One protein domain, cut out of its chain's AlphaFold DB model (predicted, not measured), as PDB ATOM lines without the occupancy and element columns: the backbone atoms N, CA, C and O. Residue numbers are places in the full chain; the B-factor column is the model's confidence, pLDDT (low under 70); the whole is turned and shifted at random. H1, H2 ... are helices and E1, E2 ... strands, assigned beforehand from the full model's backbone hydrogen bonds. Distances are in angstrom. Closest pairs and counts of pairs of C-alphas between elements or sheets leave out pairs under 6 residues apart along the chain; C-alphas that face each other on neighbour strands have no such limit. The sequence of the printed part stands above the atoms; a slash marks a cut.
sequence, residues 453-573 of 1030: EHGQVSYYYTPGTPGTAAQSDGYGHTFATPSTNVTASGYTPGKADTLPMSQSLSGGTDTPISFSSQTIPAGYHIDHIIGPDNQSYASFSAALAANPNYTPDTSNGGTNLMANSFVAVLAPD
ATOM      1  N   GLU A 453      24.691  -5.858 -16.153       89.19
ATOM      2  CA  GLU A 453      25.429  -7.076 -15.856       89.19
ATOM      3  C   GLU A 453      24.832  -8.249 -16.647       89.19
ATOM      4  O   GLU A 453      23.648  -8.255 -17.005       89.19
ATOM      5  N   HIS A 454      25.657  -9.261 -16.904       87.06
ATOM      6  CA  HIS A 454      25.296 -10.455 -17.664       87.06
ATOM      7  C   HIS A 454      25.594 -11.724 -16.864       87.06
ATOM      8  O   HIS A 454      26.417 -11.705 -15.950       87.06
ATOM      9  N   GLY A 455      24.922 -12.817 -17.224       87.94
ATOM     10  CA  GLY A 455      25.139 -14.159 -16.682       87.94
ATOM     11  C   GLY A 455      24.392 -15.207 -17.513       87.94
ATOM     12  O   GLY A 455      23.775 -14.877 -18.531       87.94
ATOM     13  N   GLN A 456      24.415 -16.471 -17.095       88.94
ATOM     14  CA  GLN A 456      23.669 -17.540 -17.769       88.94
ATOM     15  C   GLN A 456      23.201 -18.648 -16.821       88.94
ATOM     16  O   GLN A 456      23.898 -19.000 -15.875       88.94
ATOM     17  N   VAL A 457      22.058 -19.267 -17.125       90.50
ATOM     18  CA  VAL A 457      21.696 -20.586 -16.585       90.50
ATOM     19  C   VAL A 457      22.185 -21.651 -17.559       90.50
ATOM     20  O   VAL A 457      21.837 -21.604 -18.737       90.50
ATOM     21  N   SER A 458      22.995 -22.598 -17.090       88.94
ATOM     22  CA  SER A 458      23.518 -23.723 -17.885       88.94
ATOM     23  C   SER A 458      23.178 -25.060 -17.233       88.94
ATOM     24  O   SER A 458      22.980 -25.115 -16.024       88.94
ATOM     25  N   TYR A 459      23.111 -26.125 -18.029       90.81
ATOM     26  CA  TYR A 459      22.686 -27.455 -17.588       90.81
ATOM     27  C   TYR A 459      23.766 -28.488 -17.891       90.81
ATOM     28  O   TYR A 459      24.337 -28.469 -18.979       90.81
ATOM     29  N   TYR A 460      24.006 -29.400 -16.953       92.38
ATOM     30  CA  TYR A 460      24.898 -30.551 -17.103       92.38
ATOM     31  C   TYR A 460      24.328 -31.765 -16.365       92.38
ATOM     32  O   TYR A 460      23.408 -31.631 -15.560       92.38
ATOM     33  N   TYR A 461      24.891 -32.947 -16.601       93.00
ATOM     34  CA  TYR A 461      24.585 -34.154 -15.833       93.00
ATOM     35  C   TYR A 461      25.607 -34.402 -14.715       93.00
ATOM     36  O   TYR A 461      26.746 -33.932 -14.784       93.00
ATOM     37  N   THR A 462      25.224 -35.183 -13.704       93.19
ATOM     38  CA  THR A 462      26.170 -35.733 -12.724       93.19
ATOM     39  C   THR A 462      27.176 -36.678 -13.409       93.19
ATOM     40  O   THR A 462      26.808 -37.417 -14.335       93.19
ATOM     41  N   PRO A 463      28.457 -36.699 -12.983       90.75
ATOM     42  CA  PRO A 463      29.429 -37.680 -13.460       90.75
ATOM     43  C   PRO A 463      28.935 -39.117 -13.258       90.75
ATOM     44  O   PRO A 463      28.424 -39.456 -12.195       90.75
ATOM     45  N   GLY A 464      29.110 -39.968 -14.272       89.06
ATOM     46  CA  GLY A 464      28.594 -41.344 -14.258       89.06
ATOM     47  C   GLY A 464      27.189 -41.512 -14.851       89.06
ATOM     48  O   GLY A 464      26.675 -42.626 -14.870       89.06
ATOM     49  N   THR A 465      26.559 -40.448 -15.362       91.62
ATOM     50  CA  THR A 465      25.263 -40.557 -16.055       91.62
ATOM     51  C   THR A 465      25.407 -41.355 -17.368       91.62
ATOM     52  O   THR A 465      26.294 -41.041 -18.170       91.62
ATOM     53  N   PRO A 466      24.562 -42.368 -17.648       90.56
ATOM     54  CA  PRO A 466      24.667 -43.179 -18.865       90.56
ATOM     55  C   PRO A 466      24.596 -42.355 -20.161       90.56
ATOM     56  O   PRO A 466      23.759 -41.471 -20.302       90.56
ATOM     57  N   GLY A 467      25.468 -42.648 -21.131       88.44
ATOM     58  CA  GLY A 467      25.557 -41.928 -22.411       88.44
ATOM     59  C   GLY A 467      26.240 -40.557 -22.347       88.44
ATOM     60  O   GLY A 467      26.178 -39.786 -23.308       88.44
ATOM     61  N   THR A 468      26.892 -40.237 -21.228       92.12
ATOM     62  CA  THR A 468      27.646 -38.991 -21.040       92.12
ATOM     63  C   THR A 468      29.143 -39.253 -20.891       92.12
ATOM     64  O   THR A 468      29.564 -40.364 -20.562       92.12
ATOM     65  N   ALA A 469      29.957 -38.225 -21.134       90.69
ATOM     66  CA  ALA A 469      31.379 -38.213 -20.793       90.69
ATOM     67  C   ALA A 469      31.678 -37.092 -19.792       90.69
ATOM     68  O   ALA A 469      31.102 -36.005 -19.876       90.69
ATOM     69  N   ALA A 470      32.587 -37.360 -18.854       88.88
ATOM     70  CA  ALA A 470      32.972 -36.400 -17.830       88.88
ATOM     71  C   ALA A 470      33.758 -35.210 -18.415       88.88
ATOM     72  O   ALA A 470      34.644 -35.376 -19.257       88.88
ATOM     73  N   GLN A 471      33.467 -34.008 -17.923       84.00
ATOM     74  CA  GLN A 471      34.182 -32.769 -18.224       84.00
ATOM     75  C   GLN A 471      34.392 -31.975 -16.931       84.00
ATOM     76  O   GLN A 471      33.495 -31.905 -16.094       84.00
ATOM     77  N   SER A 472      35.565 -31.362 -16.769       80.12
ATOM     78  CA  SER A 472      35.783 -30.356 -15.725       80.12
ATOM     79  C   SER A 472      35.611 -28.964 -16.317       80.12
ATOM     80  O   SER A 472      36.019 -28.714 -17.452       80.12
ATOM     81  N   ASP A 473      35.012 -28.069 -15.540       71.12
ATOM     82  CA  ASP A 473      34.748 -26.676 -15.905       71.12
ATOM     83  C   ASP A 473      35.942 -25.733 -15.671       71.12
ATOM     84  O   ASP A 473      35.894 -24.565 -16.044       71.12
ATOM     85  N   GLY A 474      37.022 -26.236 -15.063       65.62
ATOM     86  CA  GLY A 474      38.204 -25.455 -14.696       65.62
ATOM     87  C   GLY A 474      38.128 -24.771 -13.323       65.62
ATOM     88  O   GLY A 474      39.151 -24.267 -12.863       65.62
ATOM     89  N   TYR A 475      36.983 -24.816 -12.634       66.19
ATOM     90  CA  TYR A 475      36.783 -24.245 -11.290       66.19
ATOM     91  C   TYR A 475      36.817 -25.296 -10.170       66.19
ATOM     92  O   TYR A 475      36.620 -24.979  -8.997       66.19
ATOM     93  N   GLY A 476      37.135 -26.545 -10.521       73.06
ATOM     94  CA  GLY A 476      37.244 -27.673  -9.596       73.06
ATOM     95  C   GLY A 476      36.013 -28.576  -9.580       73.06
ATOM     96  O   GLY A 476      36.063 -29.639  -8.961       73.06
ATOM     97  N   HIS A 477      34.950 -28.214 -10.301       81.19
ATOM     98  CA  HIS A 477      33.804 -29.092 -10.487       81.19
ATOM     99  C   HIS A 477      34.070 -30.093 -11.611       81.19
ATOM    100  O   HIS A 477      34.908 -29.899 -12.501       81.19
ATOM    101  N   THR A 478      33.356 -31.212 -11.553       86.00
ATOM    102  CA  THR A 478      33.306 -32.206 -12.623       86.00
ATOM    103  C   THR A 478      31.845 -32.499 -12.902       86.00
ATOM    104  O   THR A 478      31.109 -32.902 -12.005       86.00
ATOM    105  N   PHE A 479      31.443 -32.310 -14.149       90.62
ATOM    106  CA  PHE A 479      30.110 -32.604 -14.651       90.62
ATOM    107  C   PHE A 479      30.206 -33.637 -15.772       90.62
ATOM    108  O   PHE A 479      31.296 -34.111 -16.101       90.62
ATOM    109  N   ALA A 480      29.084 -33.970 -16.396       91.00
ATOM    110  CA  ALA A 480      29.072 -34.748 -17.622       91.00
ATOM    111  C   ALA A 480      28.129 -34.158 -18.676       91.00
ATOM    112  O   ALA A 480      27.118 -33.527 -18.364       91.00
ATOM    113  N   THR A 481      28.474 -34.366 -19.945       90.12
ATOM    114  CA  THR A 481      27.696 -33.919 -21.109       90.12
ATOM    115  C   THR A 481      27.406 -35.099 -22.044       90.12
ATOM    116  O   THR A 481      28.211 -36.037 -22.099       90.12
ATOM    117  N   PRO A 482      26.270 -35.104 -22.775       90.31
ATOM    118  CA  PRO A 482      25.971 -36.129 -23.774       90.31
ATOM    119  C   PRO A 482      27.124 -36.306 -24.763       90.31
ATOM    120  O   PRO A 482      27.596 -35.337 -25.358       90.31
ATOM    121  N   SER A 483      27.575 -37.546 -24.947       86.00
ATOM    122  CA  SER A 483      28.724 -37.861 -25.799       86.00
ATOM    123  C   SER A 483      28.452 -39.096 -26.642       86.00
ATOM    124  O   SER A 483      28.064 -40.140 -26.131       86.00
ATOM    125  N   THR A 484      28.728 -39.002 -27.940       81.44
ATOM    126  CA  THR A 484      28.762 -40.157 -28.851       81.44
ATOM    127  C   THR A 484      30.149 -40.801 -28.933       81.44
ATOM    128  O   THR A 484      30.306 -41.855 -29.549       81.44
ATOM    129  N   ASN A 485      31.173 -40.196 -28.319       83.31
ATOM    130  CA  ASN A 485      32.524 -40.746 -28.302       83.31
ATOM    131  C   ASN A 485      32.689 -41.750 -27.151       83.31
ATOM    132  O   ASN A 485      33.107 -41.389 -26.050       83.31
ATOM    133  N   VAL A 486      32.443 -43.026 -27.457       80.50
ATOM    134  CA  VAL A 486      32.577 -44.163 -26.527       80.50
ATOM    135  C   VAL A 486      34.003 -44.412 -26.008       80.50
ATOM    136  O   VAL A 486      34.194 -45.240 -25.123       80.50
ATOM    137  N   THR A 487      35.011 -43.715 -26.549       83.19
ATOM    138  CA  THR A 487      36.419 -43.785 -26.106       83.19
ATOM    139  C   THR A 487      36.857 -42.600 -25.242       83.19
ATOM    140  O   THR A 487      38.021 -42.519 -24.851       83.19
ATOM    141  N   ALA A 488      35.951 -41.664 -24.938       81.56
ATOM    142  CA  ALA A 488      36.257 -40.534 -24.068       81.56
ATOM    143  C   ALA A 488      36.531 -40.992 -22.621       81.56
ATOM    144  O   ALA A 488      35.884 -41.901 -22.099       81.56
ATOM    145  N   SER A 489      37.483 -40.332 -21.951       76.19
ATOM    146  CA  SER A 489      37.771 -40.597 -20.536       76.19
ATOM    147  C   SER A 489      36.539 -40.300 -19.677       76.19
ATOM    148  O   SER A 489      35.913 -39.253 -19.835       76.19
ATOM    149  N   GLY A 490      36.173 -41.223 -18.786       82.19
ATOM    150  CA  GLY A 490      34.962 -41.100 -17.972       82.19
ATOM    151  C   GLY A 490      33.646 -41.231 -18.753       82.19
ATOM    152  O   GLY A 490      32.611 -40.817 -18.238       82.19
ATOM    153  N   TYR A 491      33.661 -41.774 -19.978       88.94
ATOM    154  CA  TYR A 491      32.433 -42.146 -20.682       88.94
ATOM    155  C   TYR A 491      31.713 -43.291 -19.960       88.94
ATOM    156  O   TYR A 491      32.320 -44.323 -19.668       88.94
ATOM    157  N   THR A 492      30.412 -43.127 -19.714       89.50
ATOM    158  CA  THR A 492      29.565 -44.184 -19.139       89.50
ATOM    159  C   THR A 492      28.671 -44.783 -20.227       89.50
ATOM    160  O   THR A 492      27.898 -44.038 -20.831       89.50
ATOM    161  N   PRO A 493      28.726 -46.103 -20.497       86.19
ATOM    162  CA  PRO A 493      27.871 -46.743 -21.496       86.19
ATOM    163  C   PRO A 493      26.375 -46.515 -21.249       86.19
ATOM    164  O   PRO A 493      25.895 -46.647 -20.125       86.19
ATOM    165  N   GLY A 494      25.640 -46.184 -22.310       86.62
ATOM    166  CA  GLY A 494      24.209 -45.883 -22.265       86.62
ATOM    167  C   GLY A 494      23.832 -44.792 -23.261       86.62
ATOM    168  O   GLY A 494      24.570 -44.540 -24.214       86.62
ATOM    169  N   LYS A 495      22.702 -44.122 -23.022       85.06
ATOM    170  CA  LYS A 495      22.251 -42.961 -23.801       85.06
ATOM    171  C   LYS A 495      21.604 -41.914 -22.891       85.06
ATOM    172  O   LYS A 495      20.662 -42.237 -22.176       85.06
ATOM    173  N   ALA A 496      22.074 -40.671 -22.988       85.69
ATOM    174  CA  ALA A 496      21.484 -39.511 -22.324       85.69
ATOM    175  C   ALA A 496      20.556 -38.733 -23.267       85.69
ATOM    176  O   ALA A 496      20.786 -38.703 -24.482       85.69
ATOM    177  N   ASP A 497      19.555 -38.063 -22.697       83.56
ATOM    178  CA  ASP A 497      18.760 -37.058 -23.409       83.56
ATOM    179  C   ASP A 497      19.567 -35.767 -23.659       83.56
ATOM    180  O   ASP A 497      20.644 -35.526 -23.103       83.56
ATOM    181  N   THR A 498      19.054 -34.913 -24.544       85.56
ATOM    182  CA  THR A 498      19.625 -33.583 -24.777       85.56
ATOM    183  C   THR A 498      19.373 -32.673 -23.577       85.56
ATOM    184  O   THR A 498      18.223 -32.481 -23.178       85.56
ATOM    185  N   LEU A 499      20.434 -32.057 -23.054       87.38
ATOM    186  CA  LEU A 499      20.347 -31.052 -21.993       87.38
ATOM    187  C   LEU A 499      19.476 -29.849 -22.420       87.38
ATOM    188  O   LEU A 499      19.503 -29.475 -23.598       87.38
ATOM    189  N   PRO A 500      18.740 -29.207 -21.488       87.44
ATOM    190  CA  PRO A 500      18.011 -27.975 -21.773       87.44
ATOM    191  C   PRO A 500      18.924 -26.868 -22.316       87.44
ATOM    192  O   PRO A 500      20.092 -26.755 -21.939       87.44
ATOM    193  N   MET A 501      18.380 -26.019 -23.190       85.62
ATOM    194  CA  MET A 501      19.124 -24.897 -23.765       85.62
ATOM    195  C   MET A 501      19.487 -23.873 -22.681       85.62
ATOM    196  O   MET A 501      18.632 -23.468 -21.890       85.62
ATOM    197  N   SER A 502      20.747 -23.428 -22.667       85.38
ATOM    198  CA  SER A 502      21.210 -22.397 -21.736       85.38
ATOM    199  C   SER A 502      20.425 -21.093 -21.902       85.38
ATOM    200  O   SER A 502      20.196 -20.629 -23.020       85.38
ATOM    201  N   GLN A 503      20.050 -20.474 -20.784       88.19
ATOM    202  CA  GLN A 503      19.331 -19.201 -20.762       88.19
ATOM    203  C   GLN A 503      20.294 -18.057 -20.449       88.19
ATOM    204  O   GLN A 503      20.899 -18.044 -19.381       88.19
ATOM    205  N   SER A 504      20.404 -17.072 -21.338       88.25
ATOM    206  CA  SER A 504      21.124 -15.827 -21.049       88.25
ATOM    207  C   SER A 504      20.349 -14.962 -20.051       88.25
ATOM    208  O   SER A 504      19.130 -14.818 -20.164       88.25
ATOM    209  N   LEU A 505      21.072 -14.363 -19.108       89.69
ATOM    210  CA  LEU A 505      20.570 -13.438 -18.096       89.69
ATOM    211  C   LEU A 505      21.165 -12.044 -18.330       89.69
ATOM    212  O   LEU A 505      22.314 -11.903 -18.756       89.69
ATOM    213  N   SER A 506      20.375 -11.010 -18.052       89.06
ATOM    214  CA  SER A 506      20.810  -9.615 -18.110       89.06
ATOM    215  C   SER A 506      19.943  -8.739 -17.215       89.06
ATOM    216  O   SER A 506      18.714  -8.827 -17.283       89.06
ATOM    217  N   GLY A 507      20.562  -7.853 -16.442       90.00
ATOM    218  CA  GLY A 507      19.871  -6.898 -15.577       90.00
ATOM    219  C   GLY A 507      20.818  -5.822 -15.064       90.00
ATOM    220  O   GLY A 507      22.014  -5.870 -15.326       90.00
ATOM    221  N   GLY A 508      20.292  -4.817 -14.365       90.00
ATOM    222  CA  GLY A 508      21.132  -3.781 -13.757       90.00
ATOM    223  C   GLY A 508      21.776  -4.271 -12.458       90.00
ATOM    224  O   GLY A 508      21.123  -5.003 -11.714       90.00
ATOM    225  N   THR A 509      22.989  -3.826 -12.126       90.88
ATOM    226  CA  THR A 509      23.564  -4.012 -10.773       90.88
ATOM    227  C   THR A 509      22.549  -3.670  -9.659       90.88
ATOM    228  O   THR A 509      21.795  -2.692  -9.749       90.88
ATOM    229  N   ASP A 510      22.523  -4.502  -8.611       89.50
ATOM    230  CA  ASP A 510      21.589  -4.493  -7.474       89.50
ATOM    231  C   ASP A 510      20.094  -4.657  -7.839       89.50
ATOM    232  O   ASP A 510      19.221  -4.443  -6.993       89.50
ATOM    233  N   THR A 511      19.760  -5.069  -9.070       90.25
ATOM    234  CA  THR A 511      18.389  -5.494  -9.422       90.25
ATOM    235  C   THR A 511      18.196  -7.000  -9.220       90.25
ATOM    236  O   THR A 511      19.168  -7.745  -9.363       90.25
ATOM    237  N   PRO A 512      16.974  -7.479  -8.913       91.19
ATOM    238  CA  PRO A 512      16.714  -8.905  -8.735       91.19
ATOM    239  C   PRO A 512      17.010  -9.740  -9.987       91.19
ATOM    240  O   PRO A 512      16.623  -9.374 -11.100       91.19
ATOM    241  N   ILE A 513      17.630 -10.902  -9.793       91.00
ATOM    242  CA  ILE A 513      17.776 -11.926 -10.828       91.00
ATOM    243  C   ILE A 513      16.453 -12.690 -10.956       91.00
ATOM    244  O   ILE A 513      15.806 -13.048  -9.972       91.00
ATOM    245  N   SER A 514      16.052 -12.977 -12.191       85.75
ATOM    246  CA  SER A 514      14.927 -13.861 -12.488       85.75
ATOM    247  C   SER A 514      15.199 -14.637 -13.766       85.75
ATOM    248  O   SER A 514      15.637 -14.052 -14.758       85.75
ATOM    249  N   PHE A 515      14.888 -15.927 -13.762       82.19
ATOM    250  CA  PHE A 515      14.997 -16.811 -14.918       82.19
ATOM    251  C   PHE A 515      13.752 -17.695 -15.022       82.19
ATOM    252  O   PHE A 515      13.029 -17.899 -14.046       82.19
ATOM    253  N   SER A 516      13.463 -18.183 -16.226       75.19
ATOM    254  CA  SER A 516      12.282 -19.013 -16.478       75.19
ATOM    255  C   SER A 516      12.555 -20.464 -16.099       75.19
ATOM    256  O   SER A 516      13.621 -20.990 -16.414       75.19
ATOM    257  N   SER A 517      11.574 -21.139 -15.501       66.88
ATOM    258  CA  SER A 517      11.633 -22.587 -15.286       66.88
ATOM    259  C   SER A 517      11.777 -23.317 -16.625       66.88
ATOM    260  O   SER A 517      10.855 -23.278 -17.442       66.88
ATOM    261  N   GLN A 518      12.909 -23.985 -16.840       69.44
ATOM    262  CA  GLN A 518      13.078 -24.908 -17.959       69.44
ATOM    263  C   GLN A 518      12.446 -26.261 -17.627       69.44
ATOM    264  O   GLN A 518      12.464 -26.704 -16.477       69.44
ATOM    265  N   THR A 519      11.917 -26.935 -18.645       79.00
ATOM    266  CA  THR A 519      11.454 -28.318 -18.518       79.00
ATOM    267  C   THR A 519      12.668 -29.236 -18.391       79.00
ATOM    268  O   THR A 519      13.476 -29.323 -19.315       79.00
ATOM    269  N   ILE A 520      12.801 -29.918 -17.255       84.75
ATOM    270  CA  ILE A 520      13.808 -30.971 -17.078       84.75
ATOM    271  C   ILE A 520      13.406 -32.182 -17.949       84.75
ATOM    272  O   ILE A 520      12.212 -32.498 -17.996       84.75
ATOM    273  N   PRO A 521      14.342 -32.845 -18.661       82.69
ATOM    274  CA  PRO A 521      14.031 -34.051 -19.428       82.69
ATOM    275  C   PRO A 521      13.429 -35.152 -18.542       82.69
ATOM    276  O   PRO A 521      13.768 -35.269 -17.365       82.69
ATOM    277  N   ALA A 522      12.526 -35.964 -19.096       77.56
ATOM    278  CA  ALA A 522      11.851 -37.016 -18.336       77.56
ATOM    279  C   ALA A 522      12.840 -38.104 -17.878       77.56
ATOM    280  O   ALA A 522      13.703 -38.519 -18.648       77.56
ATOM    281  N   GLY A 523      12.700 -38.579 -16.636       80.88
ATOM    282  CA  GLY A 523      13.649 -39.517 -16.023       80.88
ATOM    283  C   GLY A 523      14.916 -38.857 -15.460       80.88
ATOM    284  O   GLY A 523      15.907 -39.554 -15.236       80.88
ATOM    285  N   TYR A 524      14.906 -37.536 -15.259       87.88
ATOM    286  CA  TYR A 524      15.965 -36.790 -14.584       87.88
ATOM    287  C   TYR A 524      15.375 -35.777 -13.594       87.88
ATOM    288  O   TYR A 524      14.322 -35.183 -13.839       87.88
ATOM    289  N   HIS A 525      16.115 -35.494 -12.523       89.88
ATOM    290  CA  HIS A 525      15.813 -34.433 -11.561       89.88
ATOM    291  C   HIS A 525      17.021 -33.510 -11.355       89.88
ATOM    292  O   HIS A 525      18.147 -33.839 -11.726       89.88
ATOM    293  N   ILE A 526      16.793 -32.334 -10.762       92.75
ATOM    294  CA  ILE A 526      17.881 -31.457 -10.303       92.75
ATOM    295  C   ILE A 526      18.496 -32.093  -9.054       92.75
ATOM    296  O   ILE A 526      17.819 -32.192  -8.033       92.75
ATOM    297  N   ASP A 527      19.764 -32.485  -9.142       94.19
ATOM    298  CA  ASP A 527      20.569 -32.936  -8.002       94.19
ATOM    299  C   ASP A 527      20.988 -31.723  -7.159       94.19
ATOM    300  O   ASP A 527      20.694 -31.631  -5.966       94.19
ATOM    301  N   HIS A 528      21.592 -30.729  -7.817       93.62
ATOM    302  CA  HIS A 528      21.911 -29.439  -7.218       93.62
ATOM    303  C   HIS A 528      22.085 -28.327  -8.264       93.62
ATOM    304  O   HIS A 528      22.216 -28.569  -9.464       93.62
ATOM    305  N   ILE A 529      22.099 -27.083  -7.788       92.44
ATOM    306  CA  ILE A 529      22.441 -25.870  -8.531       92.44
ATOM    307  C   ILE A 529      23.710 -25.278  -7.923       92.44
ATOM    308  O   ILE A 529      23.752 -25.066  -6.714       92.44
ATOM    309  N   ILE A 530      24.707 -24.949  -8.738       90.62
ATOM    310  CA  ILE A 530      25.853 -24.136  -8.317       90.62
ATOM    311  C   ILE A 530      25.527 -22.669  -8.602       90.62
ATOM    312  O   ILE A 530      25.143 -22.325  -9.724       90.62
ATOM    313  N   GLY A 531      25.612 -21.828  -7.573       90.00
ATOM    314  CA  GLY A 531      25.345 -20.392  -7.659       90.00
ATOM    315  C   GLY A 531      26.556 -19.564  -8.123       90.00
ATOM    316  O   GLY A 531      27.672 -20.085  -8.181       90.00
ATOM    317  N   PRO A 532      26.361 -18.258  -8.394       88.12
ATOM    318  CA  PRO A 532      27.439 -17.319  -8.727       88.12
ATOM    319  C   PRO A 532      28.564 -17.232  -7.685       88.12
ATOM    320  O   PRO A 532      29.696 -16.878  -8.009       88.12
ATOM    321  N   ASP A 533      28.260 -17.564  -6.430       87.56
ATOM    322  CA  ASP A 533      29.187 -17.643  -5.302       87.56
ATOM    323  C   ASP A 533      29.975 -18.968  -5.232       87.56
ATOM    324  O   ASP A 533      30.697 -19.213  -4.264       87.56
ATOM    325  N   ASN A 534      29.865 -19.809  -6.267       86.50
ATOM    326  CA  ASN A 534      30.512 -21.115  -6.402       86.50
ATOM    327  C   ASN A 534      30.082 -22.155  -5.341       86.50
ATOM    328  O   ASN A 534      30.779 -23.148  -5.121       86.50
ATOM    329  N   GLN A 535      28.938 -21.941  -4.682       89.75
ATOM    330  CA  GLN A 535      28.361 -22.862  -3.698       89.75
ATOM    331  C   GLN A 535      27.237 -23.708  -4.295       89.75
ATOM    332  O   GLN A 535      26.547 -23.287  -5.221       89.75
ATOM    333  N   SER A 536      27.038 -24.904  -3.734       92.00
ATOM    334  CA  SER A 536      26.007 -25.857  -4.160       92.00
ATOM    335  C   SER A 536      24.720 -25.734  -3.331       92.00
ATOM    336  O   SER A 536      24.753 -25.643  -2.102       92.00
ATOM    337  N   TYR A 537      23.577 -25.763  -4.017       93.81
ATOM    338  CA  TYR A 537      22.233 -25.559  -3.480       93.81
ATOM    339  C   TYR A 537      21.265 -26.632  -3.981       93.81
ATOM    340  O   TYR A 537      21.230 -26.934  -5.167       93.81
ATOM    341  N   ALA A 538      20.372 -27.124  -3.122       93.25
ATOM    342  CA  ALA A 538      19.398 -28.160  -3.495       93.25
ATOM    343  C   ALA A 538      18.311 -27.713  -4.505       93.25
ATOM    344  O   ALA A 538      17.484 -28.518  -4.919       93.25
ATOM    345  N   SER A 539      18.226 -26.424  -4.858       91.62
ATOM    346  CA  SER A 539      17.269 -25.925  -5.856       91.62
ATOM    347  C   SER A 539      17.625 -24.527  -6.355       91.62
ATOM    348  O   SER A 539      18.326 -23.768  -5.681       91.62
ATOM    349  N   PHE A 540      17.043 -24.142  -7.494       89.62
ATOM    350  CA  PHE A 540      17.125 -22.776  -8.015       89.62
ATOM    351  C   PHE A 540      16.591 -21.735  -7.026       89.62
ATOM    352  O   PHE A 540      17.172 -20.664  -6.902       89.62
ATOM    353  N   SER A 541      15.521 -22.046  -6.286       90.62
ATOM    354  CA  SER A 541      14.965 -21.141  -5.275       90.62
ATOM    355  C   SER A 541      15.930 -20.907  -4.112       90.62
ATOM    356  O   SER A 541      16.013 -19.790  -3.614       90.62
ATOM    357  N   ALA A 542      16.684 -21.932  -3.699       91.50
ATOM    358  CA  ALA A 542      17.711 -21.793  -2.667       91.50
ATOM    359  C   ALA A 542      18.930 -21.002  -3.175       91.50
ATOM    360  O   ALA A 542      19.382 -20.085  -2.492       91.50
ATOM    361  N   ALA A 543      19.405 -21.295  -4.392       92.06
ATOM    362  CA  ALA A 543      20.511 -20.565  -5.017       92.06
ATOM    363  C   ALA A 543      20.178 -19.077  -5.225       92.06
ATOM    364  O   ALA A 543      21.003 -18.214  -4.935       92.06
ATOM    365  N   LEU A 544      18.952 -18.774  -5.670       92.00
ATOM    366  CA  LEU A 544      18.463 -17.408  -5.870       92.00
ATOM    367  C   LEU A 544      18.193 -16.681  -4.543       92.00
ATOM    368  O   LEU A 544      18.395 -15.477  -4.462       92.00
ATOM    369  N   ALA A 545      17.788 -17.378  -3.477       91.56
ATOM    370  CA  ALA A 545      17.657 -16.758  -2.155       91.56
ATOM    371  C   ALA A 545      19.014 -16.320  -1.569       91.56
ATOM    372  O   ALA A 545      19.068 -15.338  -0.831       91.56
ATOM    373  N   ALA A 546      20.099 -17.031  -1.901       91.31
ATOM    374  CA  ALA A 546      21.461 -16.664  -1.513       91.31
ATOM    375  C   ALA A 546      22.102 -15.627  -2.457       91.31
ATOM    376  O   ALA A 546      22.818 -14.745  -1.993       91.31
ATOM    377  N   ASN A 547      21.789 -15.694  -3.756       91.44
ATOM    378  CA  ASN A 547      22.296 -14.805  -4.804       91.44
ATOM    379  C   ASN A 547      21.135 -14.047  -5.497       91.44
ATOM    380  O   ASN A 547      20.857 -14.303  -6.671       91.44
ATOM    381  N   PRO A 548      20.406 -13.155  -4.793       92.12
ATOM    382  CA  PRO A 548      19.129 -12.620  -5.278       92.12
ATOM    383  C   PRO A 548      19.245 -11.530  -6.342       92.12
ATOM    384  O   PRO A 548      18.283 -11.316  -7.074       92.12
ATOM    385  N   ASN A 549      20.382 -10.835  -6.426       91.31
ATOM    386  CA  ASN A 549      20.560  -9.644  -7.256       91.31
ATOM    387  C   ASN A 549      21.775  -9.771  -8.180       91.31
ATOM    388  O   ASN A 549      22.740 -10.456  -7.844       91.31
ATOM    389  N   TYR A 550      21.750  -9.053  -9.305       90.56
ATOM    390  CA  TYR A 550      22.915  -8.904 -10.175       90.56
ATOM    391  C   TYR A 550      24.038  -8.163  -9.444       90.56
ATOM    392  O   TYR A 550      23.835  -7.078  -8.896       90.56
ATOM    393  N   THR A 551      25.225  -8.753  -9.482       88.19
ATOM    394  CA  THR A 551      26.462  -8.230  -8.901       88.19
ATOM    395  C   THR A 551      27.417  -7.758 -10.002       88.19
ATOM    396  O   THR A 551      27.393  -8.334 -11.095       88.19
ATOM    397  N   PRO A 552      28.268  -6.745  -9.744       85.19
ATOM    398  CA  PRO A 552      29.186  -6.225 -10.753       85.19
ATOM    399  C   PRO A 552      30.229  -7.263 -11.177       85.19
ATOM    400  O   PRO A 552      30.960  -7.775 -10.321       85.19
ATOM    401  N   ASP A 553      30.393  -7.509 -12.481       74.06
ATOM    402  CA  ASP A 553      31.541  -8.293 -12.953       74.06
ATOM    403  C   ASP A 553      32.843  -7.484 -12.815       74.06
ATOM    404  O   ASP A 553      33.223  -6.664 -13.653       74.06
ATOM    405  N   THR A 554      33.552  -7.723 -11.713       63.50
ATOM    406  CA  THR A 554      34.873  -7.128 -11.452       63.50
ATOM    407  C   THR A 554      36.000  -7.729 -12.308       63.50
ATOM    408  O   THR A 554      37.131  -7.233 -12.257       63.50
ATOM    409  N   SER A 555      35.734  -8.769 -13.113       57.25
ATOM    410  CA  SER A 555      36.729  -9.396 -13.986       57.25
ATOM    411  C   SER A 555      36.896  -8.622 -15.300       57.25
ATOM    412  O   SER A 555      36.241  -8.852 -16.316       57.25
ATOM    413  N   ASN A 556      37.851  -7.690 -15.291       42.94
ATOM    414  CA  ASN A 556      38.280  -6.919 -16.460       42.94
ATOM    415  C   ASN A 556      38.926  -7.850 -17.518       42.94
ATOM    416  O   ASN A 556      40.151  -7.950 -17.608       42.94
ATOM    417  N   GLY A 557      38.108  -8.580 -18.285       45.28
ATOM    418  CA  GLY A 557      38.569  -9.553 -19.283       45.28
ATOM    419  C   GLY A 557      37.782 -10.865 -19.413       45.28
ATOM    420  O   GLY A 557      38.280 -11.756 -20.094       45.28
ATOM    421  N   GLY A 558      36.593 -11.012 -18.812       43.91
ATOM    422  CA  GLY A 558      35.663 -12.103 -19.158       43.91
ATOM    423  C   GLY A 558      36.133 -13.516 -18.788       43.91
ATOM    424  O   GLY A 558      35.920 -14.458 -19.549       43.91
ATOM    425  N   THR A 559      36.798 -13.666 -17.640       43.72
ATOM    426  CA  THR A 559      37.301 -14.959 -17.133       43.72
ATOM    427  C   THR A 559      36.578 -15.464 -15.884       43.72
ATOM    428  O   THR A 559      36.893 -16.555 -15.401       43.72
ATOM    429  N   ASN A 560      35.587 -14.729 -15.370       51.91
ATOM    430  CA  ASN A 560      34.698 -15.219 -14.323       51.91
ATOM    431  C   ASN A 560      33.393 -15.773 -14.921       51.91
ATOM    432  O   ASN A 560      32.364 -15.105 -14.917       51.91
ATOM    433  N   LEU A 561      33.425 -17.014 -15.424       53.66
ATOM    434  CA  LEU A 561      32.254 -17.682 -16.020       53.66
ATOM    435  C   LEU A 561      31.073 -17.846 -15.037       53.66
ATOM    436  O   LEU A 561      29.942 -18.079 -15.466       53.66
ATOM    437  N   MET A 562      31.319 -17.692 -13.731       67.06
ATOM    438  CA  MET A 562      30.313 -17.763 -12.667       67.06
ATOM    439  C   MET A 562      29.617 -16.421 -12.375       67.06
ATOM    440  O   MET A 562      28.598 -16.425 -11.690       67.06
ATOM    441  N   ALA A 563      30.098 -15.279 -12.887       77.00
ATOM    442  CA  ALA A 563      29.495 -13.972 -12.603       77.00
ATOM    443  C   ALA A 563      28.008 -13.943 -13.017       77.00
ATOM    444  O   ALA A 563      27.674 -14.076 -14.191       77.00
ATOM    445  N   ASN A 564      27.115 -13.817 -12.026       89.06
ATOM    446  CA  ASN A 564      25.653 -13.893 -12.170       89.06
ATOM    447  C   ASN A 564      25.126 -15.157 -12.894       89.06
ATOM    448  O   ASN A 564      23.995 -15.163 -13.384       89.06
ATOM    449  N   SER A 565      25.923 -16.228 -12.955       88.56
ATOM    450  CA  SER A 565      25.595 -17.482 -13.641       88.56
ATOM    451  C   SER A 565      25.214 -18.594 -12.665       88.56
ATOM    452  O   SER A 565      25.771 -18.708 -11.578       88.56
ATOM    453  N   PHE A 566      24.289 -19.454 -13.089       90.81
ATOM    454  CA  PHE A 566      23.803 -20.601 -12.325       90.81
ATOM    455  C   PHE A 566      24.010 -21.880 -13.137       90.81
ATOM    456  O   PHE A 566      23.650 -21.943 -14.315       90.81
ATOM    457  N   VAL A 567      24.555 -22.922 -12.515       90.62
ATOM    458  CA  VAL A 567      24.806 -24.208 -13.175       90.62
ATOM    459  C   VAL A 567      23.922 -25.277 -12.549       90.62
ATOM    460  O   VAL A 567      24.100 -25.628 -11.389       90.62
ATOM    461  N   ALA A 568      22.955 -25.784 -13.305       92.38
ATOM    462  CA  ALA A 568      22.077 -26.864 -12.886       92.38
ATOM    463  C   ALA A 568      22.687 -28.224 -13.223       92.38
ATOM    464  O   ALA A 568      22.956 -28.519 -14.389       92.38
ATOM    465  N   VAL A 569      22.861 -29.059 -12.204       93.12
ATOM    466  CA  VAL A 569      23.352 -30.428 -12.342       93.12
ATOM    467  C   VAL A 569      22.173 -31.384 -12.198       93.12
ATOM    468  O   VAL A 569      21.430 -31.339 -11.217       93.12
ATOM    469  N   LEU A 570      21.980 -32.224 -13.210       93.88
ATOM    470  CA  LEU A 570      20.874 -33.168 -13.306       93.88
ATOM    471  C   LEU A 570      21.356 -34.588 -12.991       93.88
ATOM    472  O   LEU A 570      22.340 -35.044 -13.576       93.88
ATOM    473  N   ALA A 571      20.650 -35.299 -12.117       92.00
ATOM    474  CA  ALA A 571      20.860 -36.725 -11.878       92.00
ATOM    475  C   ALA A 571      19.773 -37.557 -12.581       92.00
ATOM    476  O   ALA A 571      18.627 -37.105 -12.676       92.00
ATOM    477  N   PRO A 572      20.105 -38.756 -13.093       90.12
ATOM    478  CA  PRO A 572      19.122 -39.676 -13.651       90.12
ATOM    479  C   PRO A 572      18.318 -40.365 -12.539       90.12
ATOM    480  O   PRO A 572      18.859 -40.750 -11.500       90.12
ATOM    481  N   ASP A 573      17.026 -40.558 -12.785       86.81
ATOM    482  CA  ASP A 573      16.126 -41.306 -11.907       86.81
ATOM    483  C   ASP A 573      16.418 -42.821 -11.952       86.81
ATOM    484  O   ASP A 573      16.979 -43.341 -12.921       86.81
TER     485      ASP A 573
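AT A GLANCE: This is residues 453 to 573 of the 1030 residues of an uncharacterized protein of Lactococcus hircilactis (UniProt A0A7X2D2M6). With little regular structure, the domain is a long, strongly twisted sheet, E4 E1 E6 E5, with short helix H1 over its E5 side, hairpin E2 and E3 by the end of E1, and long loops. The printed part has 121 residues, 46 in named elements, ordered E1 E2 E3 E4 E5 H1 E6; the sheet is mixed, the class mostly strand. It is compact, radius of gyration of the C-alphas 14.9 A, spans 45 by 30 by 21 A.

IN THESE COORDINATES: E1, residues 453 to 461, 27.1 A, begins at C-alpha 453 (25.429, -7.076, -15.856). E6, 566 to 572, 19.7 A, ends at C-alpha 572 (19.122, -39.676, -13.651). E4 is 503 to 508, E5 524 to 530, E2 468 to 472, E3 478 to 482, H1 540 to 546.

HOW THE PARTS SIT: E1 is antiparallel to E4 (N 457 and O 503, 2.8 A) and parallel to E6 (N 460 and O 568, 2.9 A). E6 and E5 are antiparallel (N 527 and O 569, 2.9 A). H1, with every O i to N i+4 pair within hydrogen-bond range, is on the sheet at a height of 9.3 A, along E5 at 11 degrees on the local plane; its closest C-alphas to E5 are Phe 540 and Ile 529, 6.2 A. In hairpin E2 and E3, N 471 and O 479 are 2.8 A apart; the closest C-alphas of E3 and E1, Ala 480 and Tyr 461, are 4.9 A apart.

THE WHOLE: The farthest C-alphas, Thr 487 and Asp 510, are 45.9 A apart. The printed part has no cut; links E3 to E4, E4 to E5 and H1 to E6 are long. pLDDT is under 70 at residues 474 to 475, 517 to 518 and 554 to 562.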